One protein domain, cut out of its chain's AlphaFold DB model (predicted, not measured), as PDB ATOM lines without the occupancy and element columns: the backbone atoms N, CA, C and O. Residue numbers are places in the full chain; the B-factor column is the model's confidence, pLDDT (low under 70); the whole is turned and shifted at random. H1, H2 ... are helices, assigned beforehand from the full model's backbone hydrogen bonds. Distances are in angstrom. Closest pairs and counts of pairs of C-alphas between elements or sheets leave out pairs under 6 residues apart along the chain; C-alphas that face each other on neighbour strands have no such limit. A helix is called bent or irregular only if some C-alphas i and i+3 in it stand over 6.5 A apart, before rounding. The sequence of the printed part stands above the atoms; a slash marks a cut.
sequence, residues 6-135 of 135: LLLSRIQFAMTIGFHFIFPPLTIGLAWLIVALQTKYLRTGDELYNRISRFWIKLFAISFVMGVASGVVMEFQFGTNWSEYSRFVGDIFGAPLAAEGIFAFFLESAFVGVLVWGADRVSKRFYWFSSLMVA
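This is residues 6 to 135 of the 135 residues of an uncharacterized protein of Desulfotomaculum aquiferis (UniProt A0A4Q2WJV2). This is a long rod of helices: H2 to H5 form an up-and-down bundle, each against the one before, and H1 packs on H3 beyond H2. The printed part has 130 residues with five named helices, all helix. It is loose, radius of gyration of the C-alphas 17.9 A, spanning 57 by 26 by 19 A.

H1 is residues 6 to 20, from C-alpha 6 at (4.270, -21.580, 69.671); H2 is residues 23 to 44; H3 is residues 47 to 81, 50.2 A from first to last C-alpha; H4 is residues 83 to 117, 40.2 A from first to last C-alpha; H5 is residues 124 to 134, with C-alpha 134 at (30.956, -25.055, 95.615). H4 is irregular: C-alphas 88 and 91 are 8.0 A apart.

The hub H3 and H2 form a hairpin at a shallow tilt of 26 degrees; their closest C-alphas, Phe 23 and Gly 67, are 5.0 A apart. Every O i to N i+4 pair is within hydrogen-bond range in H1, H2 and H5, 26 of 31 in H3, 21 of 31 in H4.

C-alphas 6 and 45 are farthest apart, 57.5 A. The printed part has no cut and no long link; no printed residue is under 70 in pLDDT.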
ATOM      1  N   LEU A   6       4.047 -22.540  68.595       95.38
ATOM      2  CA  LEU A   6       4.270 -21.580  69.671       95.38
ATOM      3  C   LEU A   6       3.793 -22.134  71.019       95.38
ATOM      4  O   LEU A   6       4.532 -22.080  72.004       95.38
ATOM      5  N   LEU A   7       2.579 -22.684  71.074       96.44
ATOM      6  CA  LEU A   7       2.021 -23.294  72.274       96.44
ATOM      7  C   LEU A   7       2.849 -24.504  72.710       96.44
ATOM      8  O   LEU A   7       3.188 -24.613  73.889       96.44
ATOM      9  N   LEU A   8       3.234 -25.371  71.769       96.88
ATOM     10  CA  LEU A   8       4.086 -26.526  72.061       96.88
ATOM     11  C   LEU A   8       5.460 -26.104  72.600       96.88
ATOM     12  O   LEU A   8       5.916 -26.662  73.596       96.88
ATOM     13  N   SER A   9       6.077 -25.070  72.018       96.94
ATOM     14  CA  SER A   9       7.360 -24.533  72.493       96.94
ATOM     15  C   SER A   9       7.259 -23.962  73.909       96.94
ATOM     16  O   SER A   9       8.152 -24.182  74.726       96.94
ATOM     17  N   ARG A  10       6.151 -23.282  74.239       97.31
ATOM     18  CA  ARG A  10       5.879 -22.778  75.598       97.31
ATOM     19  C   ARG A  10       5.709 -23.906  76.607       97.31
ATOM     20  O   ARG A  10       6.294 -23.835  77.682       97.31
ATOM     21  N   ILE A  11       4.933 -24.936  76.268       97.81
ATOM     22  CA  ILE A  11       4.724 -26.101  77.141       97.81
ATOM     23  C   ILE A  11       6.048 -26.837  77.361       97.81
ATOM     24  O   ILE A  11       6.389 -27.149  78.499       97.81
ATOM     25  N   GLN A  12       6.813 -27.072  76.293       97.94
ATOM     26  CA  GLN A  12       8.111 -27.733  76.381       97.94
ATOM     27  C   GLN A  12       9.071 -26.947  77.282       97.94
ATOM     28  O   GLN A  12       9.638 -27.527  78.205       97.94
ATOM     29  N   PHE A  13       9.200 -25.633  77.070       97.94
ATOM     30  CA  PHE A  13      10.064 -24.784  77.892       97.94
ATOM     31  C   PHE A  13       9.601 -24.749  79.354       97.94
ATOM     32  O   PHE A  13      10.422 -24.899  80.252       97.94
ATOM     33  N   ALA A  14       8.290 -24.633  79.608       98.00
ATOM     34  CA  ALA A  14       7.721 -24.636  80.957       98.00
ATOM     35  C   ALA A  14       8.021 -25.937  81.721       98.00
ATOM     36  O   ALA A  14       8.375 -25.895  82.898       98.00
ATOM     37  N   MET A  15       7.925 -27.088  81.050       97.94
ATOM     38  CA  MET A  15       8.280 -28.379  81.642       97.94
ATOM     39  C   MET A  15       9.779 -28.473  81.933       97.94
ATOM     40  O   MET A  15      10.164 -28.917  83.013       97.94
ATOM     41  N   THR A  16      10.626 -28.036  80.998       97.88
ATOM     42  CA  THR A  16      12.083 -28.075  81.160       97.88
ATOM     43  C   THR A  16      12.551 -27.170  82.294       97.88
ATOM     44  O   THR A  16      13.233 -27.653  83.195       97.88
ATOM     45  N   ILE A  17      12.144 -25.896  82.306       97.06
ATOM     46  CA  ILE A  17      12.537 -24.957  83.366       97.06
ATOM     47  C   ILE A  17      11.927 -25.348  84.715       97.06
ATOM     48  O   ILE A  17      12.614 -25.286  85.729       97.06
ATOM     49  N   GLY A  18      10.673 -25.816  84.740       97.75
ATOM     50  CA  GLY A  18      10.010 -26.257  85.966       97.75
ATOM     51  C   GLY A  18      10.698 -27.465  86.602       97.75
ATOM     52  O   GLY A  18      10.897 -27.487  87.813       97.75
ATOM     53  N   PHE A  19      11.113 -28.442  85.791       97.56
ATOM     54  CA  PHE A  19      11.899 -29.579  86.267       97.56
ATOM     55  C   PHE A  19      13.308 -29.156  86.697       97.56
ATOM     56  O   PHE A  19      13.759 -29.549  87.770       97.56
ATOM     57  N   HIS A  20      13.986 -28.333  85.890       97.94
ATOM     58  CA  HIS A  20      15.327 -27.844  86.201       97.94
ATOM     59  C   HIS A  20      15.350 -27.101  87.537       97.94
ATOM     60  O   HIS A  20      16.184 -27.406  88.380       97.94
ATOM     61  N   PHE A  21      14.387 -26.208  87.788       96.88
ATOM     62  CA  PHE A  21      14.361 -25.343  88.970       96.88
ATOM     63  C   PHE A  21      14.166 -26.081  90.307       96.88
ATOM     64  O   PHE A  21      14.272 -25.473  91.366       96.88
ATOM     65  N   ILE A  22      13.921 -27.393  90.298       97.12
ATOM     66  CA  ILE A  22      13.926 -28.214  91.517       97.12
ATOM     67  C   ILE A  22      15.352 -28.340  92.077       97.12
ATOM     68  O   ILE A  22      15.543 -28.371  93.294       97.12
ATOM     69  N   PHE A  23      16.361 -28.409  91.200       97.31
ATOM     70  CA  PHE A  23      17.734 -28.736  91.586       97.31
ATOM     71  C   PHE A  23      18.545 -27.531  92.089       97.31
ATOM     72  O   PHE A  23      19.099 -27.668  93.177       97.31
ATOM     73  N   PRO A  24      18.588 -26.356  91.421       95.44
ATOM     74  CA  PRO A  24      19.358 -25.200  91.882       95.44
ATOM     75  C   PRO A  24      19.091 -24.767  93.333       95.44
ATOM     76  O   PRO A  24      20.046 -24.651  94.096       95.44
ATOM     77  N   PRO A  25      17.838 -24.567  93.799       96.75
ATOM     78  CA  PRO A  25      17.613 -24.169  95.190       96.75
ATOM     79  C   PRO A  25      18.035 -25.267  96.176       96.75
ATOM     80  O   PRO A  25      18.517 -24.965  97.270       96.75
ATOM     81  N   LEU A  26      17.887 -26.540  95.793       97.06
ATOM     82  CA  LEU A  26      18.316 -27.670  96.607       97.06
ATOM     83  C   LEU A  26      19.846 -27.739  96.705       97.06
ATOM     84  O   LEU A  26      20.370 -27.890  97.806       97.06
ATOM     85  N   THR A  27      20.568 -27.619  95.588       96.81
ATOM     86  CA  THR A  27      22.034 -27.682  95.568       96.81
ATOM     87  C   THR A  27      22.646 -26.489  96.287       96.81
ATOM     88  O   THR A  27      23.493 -26.710  97.147       96.81
ATOM     89  N   ILE A  28      22.152 -25.266  96.059       96.56
ATOM     90  CA  ILE A  28      22.602 -24.060  96.775       96.56
ATOM     91  C   ILE A  28      22.404 -24.235  98.289       96.56
ATOM     92  O   ILE A  28      23.332 -24.047  99.075       96.56
ATOM     93  N   GLY A  29      21.212 -24.659  98.723       97.88
ATOM     94  CA  GLY A  29      20.932 -24.873 100.146       97.88
ATOM     95  C   GLY A  29      21.818 -25.954 100.779       97.88
ATOM     96  O   GLY A  29      22.341 -25.776 101.883       97.88
ATOM     97  N   LEU A  30      22.024 -27.070 100.074       98.00
ATOM     98  CA  LEU A  30      22.888 -28.156 100.535       98.00
ATOM     99  C   LEU A  30      24.368 -27.759 100.564       98.00
ATOM    100  O   LEU A  30      25.062 -28.151 101.501       98.00
ATOM    101  N   ALA A  31      24.851 -26.976  99.597       97.69
ATOM    102  CA  ALA A  31      26.232 -26.508  99.559       97.69
ATOM    103  C   ALA A  31      26.558 -25.676 100.809       97.69
ATOM    104  O   ALA A  31      27.501 -25.992 101.540       97.69
ATOM    105  N   TRP A  32      25.699 -24.714 101.157       98.44
ATOM    106  CA  TRP A  32      25.857 -23.918 102.379       98.44
ATOM    107  C   TRP A  32      25.727 -24.747 103.666       98.44
ATOM    108  O   TRP A  32      26.475 -24.523 104.625       98.44
ATOM    109  N   LEU A  33      24.847 -25.755 103.695       98.50
ATOM    110  CA  LEU A  33      24.783 -26.714 104.805       98.50
ATOM    111  C   LEU A  33      26.104 -27.488 104.960       98.50
ATOM    112  O   LEU A  33      26.607 -27.645 106.077       98.50
ATOM    113  N   ILE A  34      26.684 -27.959 103.855       98.38
ATOM    114  CA  ILE A  34      27.962 -28.679 103.847       98.38
ATOM    115  C   ILE A  34      29.088 -27.766 104.342       98.38
ATOM    116  O   ILE A  34      29.863 -28.201 105.198       98.38
ATOM    117  N   VAL A  35      29.141 -26.505 103.899       98.56
ATOM    118  CA  VAL A  35      30.098 -25.501 104.401       98.56
ATOM    119  C   VAL A  35      29.967 -25.334 105.911       98.56
ATOM    120  O   VAL A  35      30.975 -25.357 106.622       98.56
ATOM    121  N   ALA A  36      28.749 -25.209 106.442       98.62
ATOM    122  CA  ALA A  36      28.528 -25.063 107.880       98.62
ATOM    123  C   ALA A  36      29.024 -26.291 108.670       98.62
ATOM    124  O   ALA A  36      29.719 -26.148 109.683       98.62
ATOM    125  N   LEU A  37      28.729 -27.501 108.185       98.38
ATOM    126  CA  LEU A  37      29.178 -28.756 108.798       98.38
ATOM    127  C   LEU A  37      30.705 -28.904 108.747       98.38
ATOM    128  O   LEU A  37      31.323 -29.215 109.766       98.38
ATOM    129  N   GLN A  38      31.322 -28.631 107.597       98.12
ATOM    130  CA  GLN A  38      32.776 -28.677 107.426       98.12
ATOM    131  C   GLN A  38      33.480 -27.602 108.259       98.12
ATOM    132  O   GLN A  38      34.523 -27.867 108.851       98.12
ATOM    133  N   THR A  39      32.888 -26.414 108.391       98.31
ATOM    134  CA  THR A  39      33.397 -25.356 109.278       98.31
ATOM    135  C   THR A  39      33.399 -25.821 110.730       98.31
ATOM    136  O   THR A  39      34.377 -25.613 111.450       98.31
ATOM    137  N   LYS A  40      32.320 -26.476 111.175       98.06
ATOM    138  CA  LYS A  40      32.229 -27.005 112.537       98.06
ATOM    139  C   LYS A  40      33.240 -28.126 112.766       98.06
ATOM    140  O   LYS A  40      33.965 -28.065 113.752       98.06
ATOM    141  N   TYR A  41      33.370 -29.056 111.818       97.69
ATOM    142  CA  TYR A  41      34.401 -30.095 111.846       97.69
ATOM    143  C   TYR A  41      35.817 -29.509 111.948       97.69
ATOM    144  O   TYR A  41      36.597 -29.926 112.802       97.69
ATOM    145  N   LEU A  42      36.139 -28.502 111.129       96.56
ATOM    146  CA  LEU A  42      37.460 -27.876 111.113       96.56
ATOM    147  C   LEU A  42      37.791 -27.162 112.433       96.56
ATOM    148  O   LEU A  42      38.952 -27.136 112.835       96.56
ATOM    149  N   ARG A  43      36.785 -26.587 113.105       97.06
ATOM    150  CA  ARG A  43      36.954 -25.877 114.381       97.06
ATOM    151  C   ARG A  43      37.015 -26.811 115.588       97.06
ATOM    152  O   ARG A  43      37.790 -26.543 116.497       97.06
ATOM    153  N   THR A  44      36.187 -27.856 115.631       97.06
ATOM    154  CA  THR A  44      36.050 -28.710 116.825       97.06
ATOM    155  C   THR A  44      36.830 -30.017 116.740       97.06
ATOM    156  O   THR A  44      37.106 -30.617 117.772       97.06
ATOM    157  N   GLY A  45      37.153 -30.493 115.535       95.31
ATOM    158  CA  GLY A  45      37.706 -31.831 115.316       95.31
ATOM    159  C   GLY A  45      36.704 -32.974 115.530       95.31
ATOM    160  O   GLY A  45      37.096 -34.133 115.464       95.31
ATOM    161  N   ASP A  46      35.423 -32.673 115.770       97.44
ATOM    162  CA  ASP A  46      34.393 -33.685 116.025       97.44
ATOM    163  C   ASP A  46      33.969 -34.387 114.723       97.44
ATOM    164  O   ASP A  46      33.290 -33.815 113.861       97.44
ATOM    165  N   GLU A  47      34.353 -35.660 114.600       96.56
ATOM    166  CA  GLU A  47      34.079 -36.520 113.444       96.56
ATOM    167  C   GLU A  47      32.581 -36.751 113.179       96.56
ATOM    168  O   GLU A  47      32.203 -37.216 112.099       96.56
ATOM    169  N   LEU A  48      31.683 -36.413 114.112       97.75
ATOM    170  CA  LEU A  48      30.247 -36.390 113.840       97.75
ATOM    171  C   LEU A  48      29.906 -35.453 112.671       97.75
ATOM    172  O   LEU A  48      29.201 -35.870 111.752       97.75
ATOM    173  N   TYR A  49      30.436 -34.226 112.654       97.94
ATOM    174  CA  TYR A  49      30.128 -33.257 111.592       97.94
ATOM    175  C   TYR A  49      30.691 -33.685 110.241       97.94
ATOM    176  O   TYR A  49      30.022 -33.527 109.220       97.94
ATOM    177  N   ASN A  50      31.876 -34.300 110.235       95.69
ATOM    178  CA  ASN A  50      32.459 -34.876 109.029       95.69
ATOM    179  C   ASN A  50      31.560 -35.987 108.462       95.69
ATOM    180  O   ASN A  50      31.198 -35.948 107.287       95.69
ATOM    181  N   ARG A  51      31.091 -36.921 109.301       97.19
ATOM    182  CA  ARG A  51      30.166 -37.991 108.876       97.19
ATOM    183  C   ARG A  51      28.850 -37.448 108.316       97.19
ATOM    184  O   ARG A  51      28.427 -37.893 107.250       97.19
ATOM    185  N   ILE A  52      28.239 -36.469 108.987       97.94
ATOM    186  CA  ILE A  52      26.997 -35.831 108.516       97.94
ATOM    187  C   ILE A  52      27.244 -35.112 107.182       97.94
ATOM    188  O   ILE A  52      26.460 -35.263 106.249       97.94
ATOM    189  N   SER A  53      28.358 -34.388 107.042       97.25
ATOM    190  CA  SER A  53      28.688 -33.719 105.779       97.25
ATOM    191  C   SER A  53      28.893 -34.711 104.630       97.25
ATOM    192  O   SER A  53      28.368 -34.486 103.546       97.25
ATOM    193  N   ARG A  54      29.562 -35.855 104.861       95.56
ATOM    194  CA  ARG A  54      29.751 -36.899 103.841       95.56
ATOM    195  C   ARG A  54      28.425 -37.521 103.396       95.56
ATOM    196  O   ARG A  54      28.317 -37.942 102.249       95.56
ATOM    197  N   PHE A  55      27.420 -37.585 104.271       97.56
ATOM    198  CA  PHE A  55      26.066 -37.992 103.887       97.56
ATOM    199  C   PHE A  55      25.426 -36.967 102.942       97.56
ATOM    200  O   PHE A  55      24.994 -37.332 101.849       97.56
ATOM    201  N   TRP A  56      25.438 -35.685 103.315       98.12
ATOM    202  CA  TRP A  56      24.838 -34.628 102.496       98.12
ATOM    203  C   TRP A  56      25.562 -34.405 101.169       98.12
ATOM    204  O   TRP A  56      24.891 -34.185 100.169       98.12
ATOM    205  N   ILE A  57      26.888 -34.561 101.115       97.62
ATOM    206  CA  ILE A  57      27.669 -34.482  99.868       97.62
ATOM    207  C   ILE A  57      27.184 -35.508  98.834       97.62
ATOM    208  O   ILE A  57      27.126 -35.194  97.650       97.62
ATOM    209  N   LYS A  58      26.778 -36.718  99.250       96.56
ATOM    210  CA  LYS A  58      26.237 -37.724  98.316       96.56
ATOM    211  C   LYS A  58      24.912 -37.275  97.702       96.56
ATOM    212  O   LYS A  58      24.721 -37.415  96.499       96.56
ATOM    213  N   LEU A  59      24.010 -36.731  98.521       97.25
ATOM    214  CA  LEU A  59      22.714 -36.223  98.055       97.25
ATOM    215  C   LEU A  59      22.874 -34.968  97.193       97.25
ATOM    216  O   LEU A  59      22.211 -34.843  96.163       97.25
ATOM    217  N   PHE A  60      23.794 -34.083  97.584       97.81
ATOM    218  CA  PHE A  60      24.207 -32.935  96.792       97.81
ATOM    219  C   PHE A  60      24.708 -33.389  95.420       97.81
ATOM    220  O   PHE A  60      24.183 -32.924  94.420       97.81
ATOM    221  N   ALA A  61      25.638 -34.348  95.350       96.38
ATOM    222  CA  ALA A  61      26.230 -34.792  94.087       96.38
ATOM    223  C   ALA A  61      25.191 -35.372  93.112       96.38
ATOM    224  O   ALA A  61      25.222 -35.059  91.925       96.38
ATOM    225  N   ILE A  62      24.239 -36.174  93.603       96.44
ATOM    226  CA  ILE A  62      23.148 -36.711  92.770       96.44
ATOM    227  C   ILE A  62      22.270 -35.570  92.240       96.44
ATOM    228  O   ILE A  62      21.969 -35.519  91.048       96.44
ATOM    229  N   SER A  63      21.886 -34.641  93.117       96.69
ATOM    230  CA  SER A  63      21.041 -33.498  92.753       96.69
ATOM    231  C   SER A  63      21.753 -32.558  91.778       96.69
ATOM    232  O   SER A  63      21.143 -32.086  90.825       96.69
ATOM    233  N   PHE A  64      23.053 -32.346  91.979       96.00
ATOM    234  CA  PHE A  64      23.913 -31.528  91.134       96.00
ATOM    235  C   PHE A  64      24.006 -32.092  89.717       96.00
ATOM    236  O   PHE A  64      23.764 -31.366  88.760       96.00
ATOM    237  N   VAL A  65      24.242 -33.400  89.564       95.62
ATOM    238  CA  VAL A  65      24.267 -34.047  88.239       95.62
ATOM    239  C   VAL A  65      22.931 -33.879  87.508       95.62
ATOM    240  O   VAL A  65      22.920 -33.566  86.317       95.62
ATOM    241  N   MET A  66      21.805 -34.035  88.209       97.19
ATOM    242  CA  MET A  66      20.478 -33.808  87.623       97.19
ATOM    243  C   MET A  66      20.243 -32.338  87.248       97.19
ATOM    244  O   MET A  66      19.665 -32.054  86.195       97.19
ATOM    245  N   GLY A  67      20.725 -31.407  88.073       96.12
ATOM    246  CA  GLY A  67      20.708 -29.972  87.799       96.12
ATOM    247  C   GLY A  67      21.499 -29.615  86.545       96.12
ATOM    248  O   GLY A  67      20.944 -28.997  85.643       96.12
ATOM    249  N   VAL A  68      22.743 -30.087  86.429       95.12
ATOM    250  CA  VAL A  68      23.593 -29.872  85.246       95.12
ATOM    251  C   VAL A  68      22.940 -30.456  83.994       95.12
ATOM    252  O   VAL A  68      22.794 -29.758  82.994       95.12
ATOM    253  N   ALA A  69      22.486 -31.712  84.045       96.00
ATOM    254  CA  ALA A  69      21.870 -32.365  82.890       96.00
ATOM    255  C   ALA A  69      20.617 -31.622  82.395       96.00
ATOM    256  O   ALA A  69      20.441 -31.432  81.192       96.00
ATOM    257  N   SER A  70      19.754 -31.178  83.312       96.94
ATOM    258  CA  SER A  70      18.552 -30.410  82.959       96.94
ATOM    259  C   SER A  70      18.863 -28.974  82.520       96.94
ATOM    260  O   SER A  70      18.194 -28.463  81.622       96.94
ATOM    261  N   GLY A  71      19.895 -28.349  83.091       95.00
ATOM    262  CA  GLY A  71      20.337 -26.996  82.750       95.00
ATOM    263  C   GLY A  71      20.895 -26.904  81.335       95.00
ATOM    264  O   GLY A  71      20.502 -26.018  80.587       95.00
ATOM    265  N   VAL A  72      21.703 -27.884  80.914       94.31
ATOM    266  CA  VAL A  72      22.221 -27.960  79.535       94.31
ATOM    267  C   VAL A  72      21.076 -28.036  78.517       94.31
ATOM    268  O   VAL A  72      21.093 -27.351  77.497       94.31
ATOM    269  N   VAL A  73      20.040 -28.836  78.796       96.12
ATOM    270  CA  VAL A  73      18.856 -28.914  77.922       96.12
ATOM    271  C   VAL A  73      18.131 -27.565  77.859       96.12
ATOM    272  O   VAL A  73      17.723 -27.147  76.776       96.12
ATOM    273  N   MET A  74      17.983 -26.881  78.996       96.31
ATOM    274  CA  MET A  74      17.365 -25.555  79.068       96.31
ATOM    275  C   MET A  74      18.164 -24.500  78.286       96.31
ATOM    276  O   MET A  74      17.572 -23.723  77.540       96.31
ATOM    277  N   GLU A  75      19.492 -24.491  78.408       94.69
ATOM    278  CA  GLU A  75      20.375 -23.555  77.702       94.69
ATOM    279  C   GLU A  75      20.215 -23.683  76.179       94.69
ATOM    280  O   GLU A  75      19.981 -22.696  75.478       94.69
ATOM    281  N   PHE A  76      20.233 -24.913  75.657       95.81
ATOM    282  CA  PHE A  76      20.065 -25.142  74.221       95.81
ATOM    283  C   PHE A  76      18.648 -24.847  73.708       95.81
ATOM    284  O   PHE A  76      18.493 -24.517  72.528       95.81
ATOM    285  N   GLN A  77      17.615 -24.885  74.561       96.56
ATOM    286  CA  GLN A  77      16.247 -24.541  74.149       96.56
ATOM    287  C   GLN A  77      16.097 -23.089  73.695       96.56
ATOM    288  O   GLN A  77      15.251 -22.824  72.834       96.56
ATOM    289  N   PHE A  78      16.915 -22.160  74.208       95.50
ATOM    290  CA  PHE A  78      16.941 -20.788  73.694       95.50
ATOM    291  C   PHE A  78      17.293 -20.769  72.197       95.50
ATOM    292  O   PHE A  78      16.637 -20.084  71.417       95.50
ATOM    293  N   GLY A  79      18.246 -21.595  71.763       94.62
ATOM    294  CA  GLY A  79      18.636 -21.696  70.356       94.62
ATOM    295  C   GLY A  79      17.636 -22.462  69.485       94.62
ATOM    296  O   GLY A  79      17.308 -22.010  68.387       94.62
ATOM    297  N   THR A  80      17.143 -23.615  69.950       95.81
ATOM    298  CA  THR A  80      16.317 -24.505  69.112       95.81
ATOM    299  C   THR A  80      14.891 -23.996  68.924       95.81
ATOM    300  O   THR A  80      14.373 -24.034  67.810       95.81
ATOM    301  N   ASN A  81      14.260 -23.507  69.996       94.44
ATOM    302  CA  ASN A  81      12.831 -23.176  70.002       94.44
ATOM    303  C   ASN A  81      12.573 -21.663  70.033       94.44
ATOM    304  O   ASN A  81      11.460 -21.227  69.747       94.44
ATOM    305  N   TRP A  82      13.592 -20.859  70.359       96.56
ATOM    306  CA  TRP A  82      13.473 -19.412  70.564       96.56
ATOM    307  C   TRP A  82      14.508 -18.608  69.754       96.56
ATOM    308  O   TRP A  82      14.989 -17.567  70.195       96.56
ATOM    309  N   SER A  83      14.823 -19.045  68.530       94.94
ATOM    310  CA  SER A  83      15.912 -18.463  67.724       94.94
ATOM    311  C   SER A  83      15.752 -16.971  67.385       94.94
ATOM    312  O   SER A  83      16.749 -16.252  67.323       94.94
ATOM    313  N   GLU A  84      14.524 -16.482  67.169       95.81
ATOM    314  CA  GLU A  84      14.259 -15.047  66.958       95.81
ATOM    315  C   GLU A  84      14.475 -14.241  68.246       95.81
ATOM    316  O   GLU A  84      15.048 -13.157  68.203       95.81
ATOM    317  N   TYR A  85      14.097 -14.788  69.409       96.12
ATOM    318  CA  TYR A  85      14.387 -14.171  70.707       96.12
ATOM    319  C   TYR A  85      15.900 -14.086  70.938       96.12
ATOM    320  O   TYR A  85      16.410 -13.011  71.247       96.12
ATOM    321  N   SER A  86      16.632 -15.183  70.709       95.69
ATOM    322  CA  SER A  86      18.091 -15.204  70.841       95.69
ATOM    323  C   SER A  86      18.782 -14.215  69.905       95.69
ATOM    324  O   SER A  86      19.736 -13.569  70.320       95.69
ATOM    325  N   ARG A  87      18.298 -14.039  68.668       95.69
ATOM    326  CA  ARG A  87      18.817 -13.006  67.756       95.69
ATOM    327  C   ARG A  87      18.490 -11.590  68.220       95.69
ATOM    328  O   ARG A  87      19.307 -10.697  68.037       95.69
ATOM    329  N   PHE A  88      17.312 -11.383  68.803       96.69
ATOM    330  CA  PHE A  88      16.839 -10.055  69.188       96.69
ATOM    331  C   PHE A  88      17.495  -9.521  70.468       96.69
ATOM    332  O   PHE A  88      17.838  -8.345  70.524       96.69
ATOM    333  N   VAL A  89      17.678 -10.363  71.496       96.44
ATOM    334  CA  VAL A  89      18.250  -9.937  72.792       96.44
ATOM    335  C   VAL A  89      19.601 -10.565  73.128       96.44
ATOM    336  O   VAL A  89      20.123 -10.313  74.212       96.44
ATOM    337  N   GLY A  90      20.176 -11.381  72.242       93.44
ATOM    338  CA  GLY A  90      21.383 -12.170  72.514       93.44
ATOM    339  C   GLY A  90      22.584 -11.351  72.982       93.44
ATOM    340  O   GLY A  90      23.278 -11.786  73.896       93.44
ATOM    341  N   ASP A  91      22.774 -10.143  72.449       93.81
ATOM    342  CA  ASP A  91      23.885  -9.260  72.834       93.81
ATOM    343  C   ASP A  91      23.831  -8.828  74.310       93.81
ATOM    344  O   ASP A  91      24.860  -8.533  74.915       93.81
ATOM    345  N   ILE A  92      22.635  -8.813  74.910       93.94
ATOM    346  CA  ILE A  92      22.422  -8.446  76.317       93.94
ATOM    347  C   ILE A  92      22.222  -9.698  77.172       93.94
ATOM    348  O   ILE A  92      22.849  -9.842  78.217       93.94
ATOM    349  N   PHE A  93      21.340 -10.603  76.745       92.31
ATOM    350  CA  PHE A  93      20.959 -11.792  77.506       92.31
ATOM    351  C   PHE A  93      22.036 -12.881  77.477       92.31
ATOM    352  O   PHE A  93      22.254 -13.553  78.479       92.31
ATOM    353  N   GLY A  94      22.743 -13.049  76.357       91.81
ATOM    354  CA  GLY A  94      23.737 -14.109  76.189       91.81
ATOM    355  C   GLY A  94      25.010 -13.898  77.010       91.81
ATOM    356  O   GLY A  94      25.616 -14.871  77.452       91.81
ATOM    357  N   ALA A  95      25.406 -12.647  77.264       92.88
ATOM    358  CA  ALA A  95      26.627 -12.351  78.013       92.88
ATOM    359  C   ALA A  95      26.583 -12.856  79.477       92.88
ATOM    360  O   ALA A  95      27.531 -13.532  79.882       92.88
ATOM    361  N   PRO A  96      25.510 -12.622  80.265       93.00
ATOM    362  CA  PRO A  96      25.345 -13.237  81.582       93.00
ATOM    363  C   PRO A  96      25.360 -14.770  81.565       93.00
ATOM    364  O   PRO A  96      26.005 -15.359  82.426       93.00
ATOM    365  N   LEU A  97      24.706 -15.408  80.586       90.31
ATOM    366  CA  LEU A  97      24.686 -16.875  80.463       90.31
ATOM    367  C   LEU A  97      26.095 -17.433  80.204       90.31
ATOM    368  O   LEU A  97      26.535 -18.375  80.859       90.31
ATOM    369  N   ALA A  98      26.855 -16.804  79.303       90.00
ATOM    370  CA  ALA A  98      28.242 -17.192  79.056       90.00
ATOM    371  C   ALA A  98      29.128 -16.986  80.300       90.00
ATOM    372  O   ALA A  98      29.992 -17.814  80.602       90.00
ATOM    373  N   ALA A  99      28.912 -15.894  81.040       90.81
ATOM    374  CA  ALA A  99      29.631 -15.620  82.279       90.81
ATOM    375  C   ALA A  99      29.311 -16.653  83.375       90.81
ATOM    376  O   ALA A  99      30.230 -17.111  84.051       90.81
ATOM    377  N   GLU A 100      28.049 -17.060  83.530       89.38
ATOM    378  CA  GLU A 100      27.644 -18.140  84.439       89.38
ATOM    379  C   GLU A 100      28.420 -19.431  84.144       89.38
ATOM    380  O   GLU A 100      29.034 -20.002  85.051       89.38
ATOM    381  N   GLY A 101      28.490 -19.836  82.872       85.69
ATOM    382  CA  GLY A 101      29.241 -21.019  82.457       85.69
ATOM    383  C   GLY A 101      30.730 -20.946  82.816       85.69
ATOM    384  O   GLY A 101      31.281 -21.884  83.393       85.69
ATOM    385  N   ILE A 102      31.390 -19.825  82.512       85.56
ATOM    386  CA  ILE A 102      32.844 -19.661  82.696       85.56
ATOM    387  C   ILE A 102      33.230 -19.475  84.167       85.56
ATOM    388  O   ILE A 102      34.243 -20.021  84.605       85.56
ATOM    389  N   PHE A 103      32.473 -18.684  84.925       88.12
ATOM    390  CA  PHE A 103      32.856 -18.313  86.286       88.12
ATOM    391  C   PHE A 103      32.225 -19.213  87.342       88.12
ATOM    392  O   PHE A 103      32.937 -19.667  88.233       88.12
ATOM    393  N   ALA A 104      30.919 -19.476  87.260       88.50
ATOM    394  CA  ALA A 104      30.212 -20.227  88.293       88.50
ATOM    395  C   ALA A 104      30.322 -21.737  88.051       88.50
ATOM    396  O   ALA A 104      30.872 -22.451  88.887       88.50
ATOM    397  N   PHE A 105      29.893 -22.229  86.884       87.00
ATOM    398  CA  PHE A 105      29.850 -23.674  86.627       87.00
ATOM    399  C   PHE A 105      31.224 -24.327  86.593       87.00
ATOM    400  O   PHE A 105      31.383 -25.422  87.135       87.00
ATOM    401  N   PHE A 106      32.227 -23.686  85.992       89.88
ATOM    402  CA  PHE A 106      33.590 -24.220  86.009       89.88
ATOM    403  C   PHE A 106      34.165 -24.286  87.424       89.88
ATOM    404  O   PHE A 106      34.783 -25.294  87.776       89.88
ATOM    405  N   LEU A 107      33.953 -23.241  88.233       92.75
ATOM    406  CA  LEU A 107      34.417 -23.208  89.617       92.75
ATOM    407  C   LEU A 107      33.745 -24.318  90.429       92.75
ATOM    408  O   LEU A 107      34.434 -25.166  90.997       92.75
ATOM    409  N   GLU A 108      32.414 -24.364  90.415       92.00
ATOM    410  CA  GLU A 108      31.640 -25.361  91.148       92.00
ATOM    411  C   GLU A 108      32.022 -26.780  90.699       92.00
ATOM    412  O   GLU A 108      32.445 -27.598  91.514       92.00
ATOM    413  N   SER A 109      32.007 -27.061  89.392       90.00
ATOM    414  CA  SER A 109      32.306 -28.396  88.851       90.00
ATOM    415  C   SER A 109      33.722 -28.874  89.182       90.00
ATOM    416  O   SER A 109      33.921 -30.059  89.472       90.00
ATOM    417  N   ALA A 110      34.711 -27.974  89.181       93.00
ATOM    418  CA  ALA A 110      36.084 -28.315  89.544       93.00
ATOM    419  C   ALA A 110      36.197 -28.735  91.020       93.00
ATOM    420  O   ALA A 110      36.832 -29.746  91.338       93.00
ATOM    421  N   PHE A 111      35.558 -27.993  91.929       96.50
ATOM    422  CA  PHE A 111      35.647 -28.253  93.368       96.50
ATOM    423  C   PHE A 111      34.676 -29.335  93.863       96.50
ATOM    424  O   PHE A 111      34.994 -30.026  94.836       96.50
ATOM    425  N   VAL A 112      33.564 -29.588  93.164       95.81
ATOM    426  CA  VAL A 112      32.675 -30.730  93.441       95.81
ATOM    427  C   VAL A 112      33.438 -32.049  93.344       95.81
ATOM    428  O   VAL A 112      33.277 -32.913  94.208       95.81
ATOM    429  N   GLY A 113      34.344 -32.202  92.372       94.75
ATOM    430  CA  GLY A 113      35.199 -33.389  92.288       94.75
ATOM    431  C   GLY A 113      36.045 -33.604  93.551       94.75
ATOM    432  O   GLY A 113      36.186 -34.729  94.041       94.75
ATOM    433  N   VAL A 114      36.548 -32.521  94.148       96.44
ATOM    434  CA  VAL A 114      37.281 -32.588  95.419       96.44
ATOM    435  C   VAL A 114      36.348 -32.951  96.576       96.44
ATOM    436  O   VAL A 114      36.727 -33.775  97.405       96.44
ATOM    437  N   LEU A 115      35.126 -32.416  96.636       94.81
ATOM    438  CA  LEU A 115      34.161 -32.788  97.679       94.81
ATOM    439  C   LEU A 115      33.750 -34.258  97.617       94.81
ATOM    440  O   LEU A 115      33.585 -34.893  98.654       94.81
ATOM    441  N   VAL A 116      33.591 -34.816  96.419       95.19
ATOM    442  CA  VAL A 116      33.128 -36.201  96.273       95.19
ATOM    443  C   VAL A 116      34.253 -37.205  96.548       95.19
ATOM    444  O   VAL A 116      34.009 -38.228  97.193       95.19
ATOM    445  N   TRP A 117      35.490 -36.927  96.114       95.00
ATOM    446  CA  TRP A 117      36.586 -37.914  96.146       95.00
ATOM    447  C   TRP A 117      37.845 -37.487  96.912       95.00
ATOM    448  O   TRP A 117      38.746 -38.299  97.126       95.00
ATOM    449  N   GLY A 118      37.946 -36.224  97.319       94.69
ATOM    450  CA  GLY A 118      39.165 -35.631  97.870       94.69
ATOM    451  C   GLY A 118      39.336 -35.763  99.382       94.69
ATOM    452  O   GLY A 118      40.406 -35.430  99.880       94.69
ATOM    453  N   ALA A 119      38.335 -36.259 100.116       91.06
ATOM    454  CA  ALA A 119      38.284 -36.172 101.581       91.06
ATOM    455  C   ALA A 119      39.514 -36.742 102.310       91.06
ATOM    456  O   ALA A 119      39.946 -36.179 103.311       91.06
ATOM    457  N   ASP A 120      40.095 -37.818 101.776       91.50
ATOM    458  CA  ASP A 120      41.272 -38.492 102.339       91.50
ATOM    459  C   ASP A 120      42.542 -38.262 101.483       91.50
ATOM    460  O   ASP A 120      43.581 -38.874 101.715       91.50
ATOM    461  N   ARG A 121      42.462 -37.388 100.467       94.62
ATOM    462  CA  ARG A 121      43.539 -37.098  99.495       94.62
ATOM    463  C   ARG A 121      44.095 -35.676  99.593       94.62
ATOM    464  O   ARG A 121      45.148 -35.400  99.029       94.62
ATOM    465  N   VAL A 122      43.394 -34.774 100.278       96.75
ATOM    466  CA  VAL A 122      43.781 -33.365 100.438       96.75
ATOM    467  C   VAL A 122      43.774 -32.961 101.910       96.75
ATOM    468  O   VAL A 122      43.227 -33.652 102.767       96.75
ATOM    469  N   SER A 123      44.386 -31.820 102.231       96.62
ATOM    470  CA  SER A 123      44.369 -31.315 103.607       96.62
ATOM    471  C   SER A 123      42.950 -30.940 104.056       96.62
ATOM    472  O   SER A 123      42.150 -30.448 103.261       96.62
ATOM    473  N   LYS A 124      42.654 -31.066 105.359       94.62
ATOM    474  CA  LYS A 124      41.345 -30.686 105.937       94.62
ATOM    475  C   LYS A 124      40.934 -29.246 105.590       94.62
ATOM    476  O   LYS A 124      39.767 -28.982 105.327       94.62
ATOM    477  N   ARG A 125      41.901 -28.318 105.548       96.62
ATOM    478  CA  ARG A 125      41.666 -26.911 105.175       96.62
ATOM    479  C   ARG A 125      41.316 -26.754 103.699       96.62
ATOM    480  O   ARG A 125      40.411 -25.994 103.381       96.62
ATOM    481  N   PHE A 126      42.002 -27.475 102.812       97.69
ATOM    482  CA  PHE A 126      41.701 -27.442 101.380       97.69
ATOM    483  C   PHE A 126      40.359 -28.111 101.065       97.69
ATOM    484  O   PHE A 126      39.608 -27.616 100.232       97.69
ATOM    485  N   TYR A 127      40.015 -29.189 101.773       97.50
ATOM    486  CA  TYR A 127      38.706 -29.830 101.643       97.50
ATOM    487  C   TYR A 127      37.567 -28.890 102.069       97.50
ATOM    488  O   TYR A 127      36.586 -28.731 101.347       97.50
ATOM    489  N   TRP A 128      37.729 -28.181 103.192       97.56
ATOM    490  CA  TRP A 128      36.800 -27.125 103.608       97.56
ATOM    491  C   TRP A 128      36.736 -25.970 102.597       97.56
ATOM    492  O   TRP A 128      35.647 -25.533 102.237       97.56
ATOM    493  N   PHE A 129      37.876 -25.509 102.082       98.00
ATOM    494  CA  PHE A 129      37.903 -24.477 101.042       98.00
ATOM    495  C   PHE A 129      37.159 -24.936  99.782       98.00
ATOM    496  O   PHE A 129      36.402 -24.167  99.204       98.00
ATOM    497  N   SER A 130      37.286 -26.213  99.421       97.56
ATOM    498  CA  SER A 130      36.532 -26.804  98.314       97.56
ATOM    499  C   SER A 130      35.027 -26.761  98.568       97.56
ATOM    500  O   SER A 130      34.283 -26.458  97.647       97.56
ATOM    501  N   SER A 131      34.565 -26.974  99.811       97.44
ATOM    502  CA  SER A 131      33.140 -26.780 100.133       97.44
ATOM    503  C   SER A 131      32.671 -25.346  99.922       97.44
ATOM    504  O   SER A 131      31.543 -25.150  99.498       97.44
ATOM    505  N   LEU A 132      33.537 -24.364 100.181       97.44
ATOM    506  CA  LEU A 132      33.213 -22.954 100.001       97.44
ATOM    507  C   LEU A 132      33.184 -22.554  98.525       97.44
ATOM    508  O   LEU A 132      32.369 -21.736  98.149       97.44
ATOM    509  N   MET A 133      34.056 -23.121  97.690       97.12
ATOM    510  CA  MET A 133      34.054 -22.850  96.245       97.12
ATOM    511  C   MET A 133      32.862 -23.472  95.509       97.12
ATOM    512  O   MET A 133      32.590 -23.097  94.376       97.12
ATOM    513  N   VAL A 134      32.181 -24.433  96.137       96.31
ATOM    514  CA  VAL A 134      30.956 -25.055  95.615       96.31
ATOM    515  C   VAL A 134      29.688 -24.319  96.071       96.31
ATOM    516  O   VAL A 134      28.640 -24.515  95.469       96.31
ATOM    517  N   ALA A 135      29.757 -23.508  97.132       94.19
ATOM    518  CA  ALA A 135      28.603 -22.842  97.746       94.19
ATOM    519  C   ALA A 135      28.461 -21.378  97.315       94.19
ATOM    520  O   ALA A 135      27.295 -20.927  97.205       94.19
TER     521      ALA A 135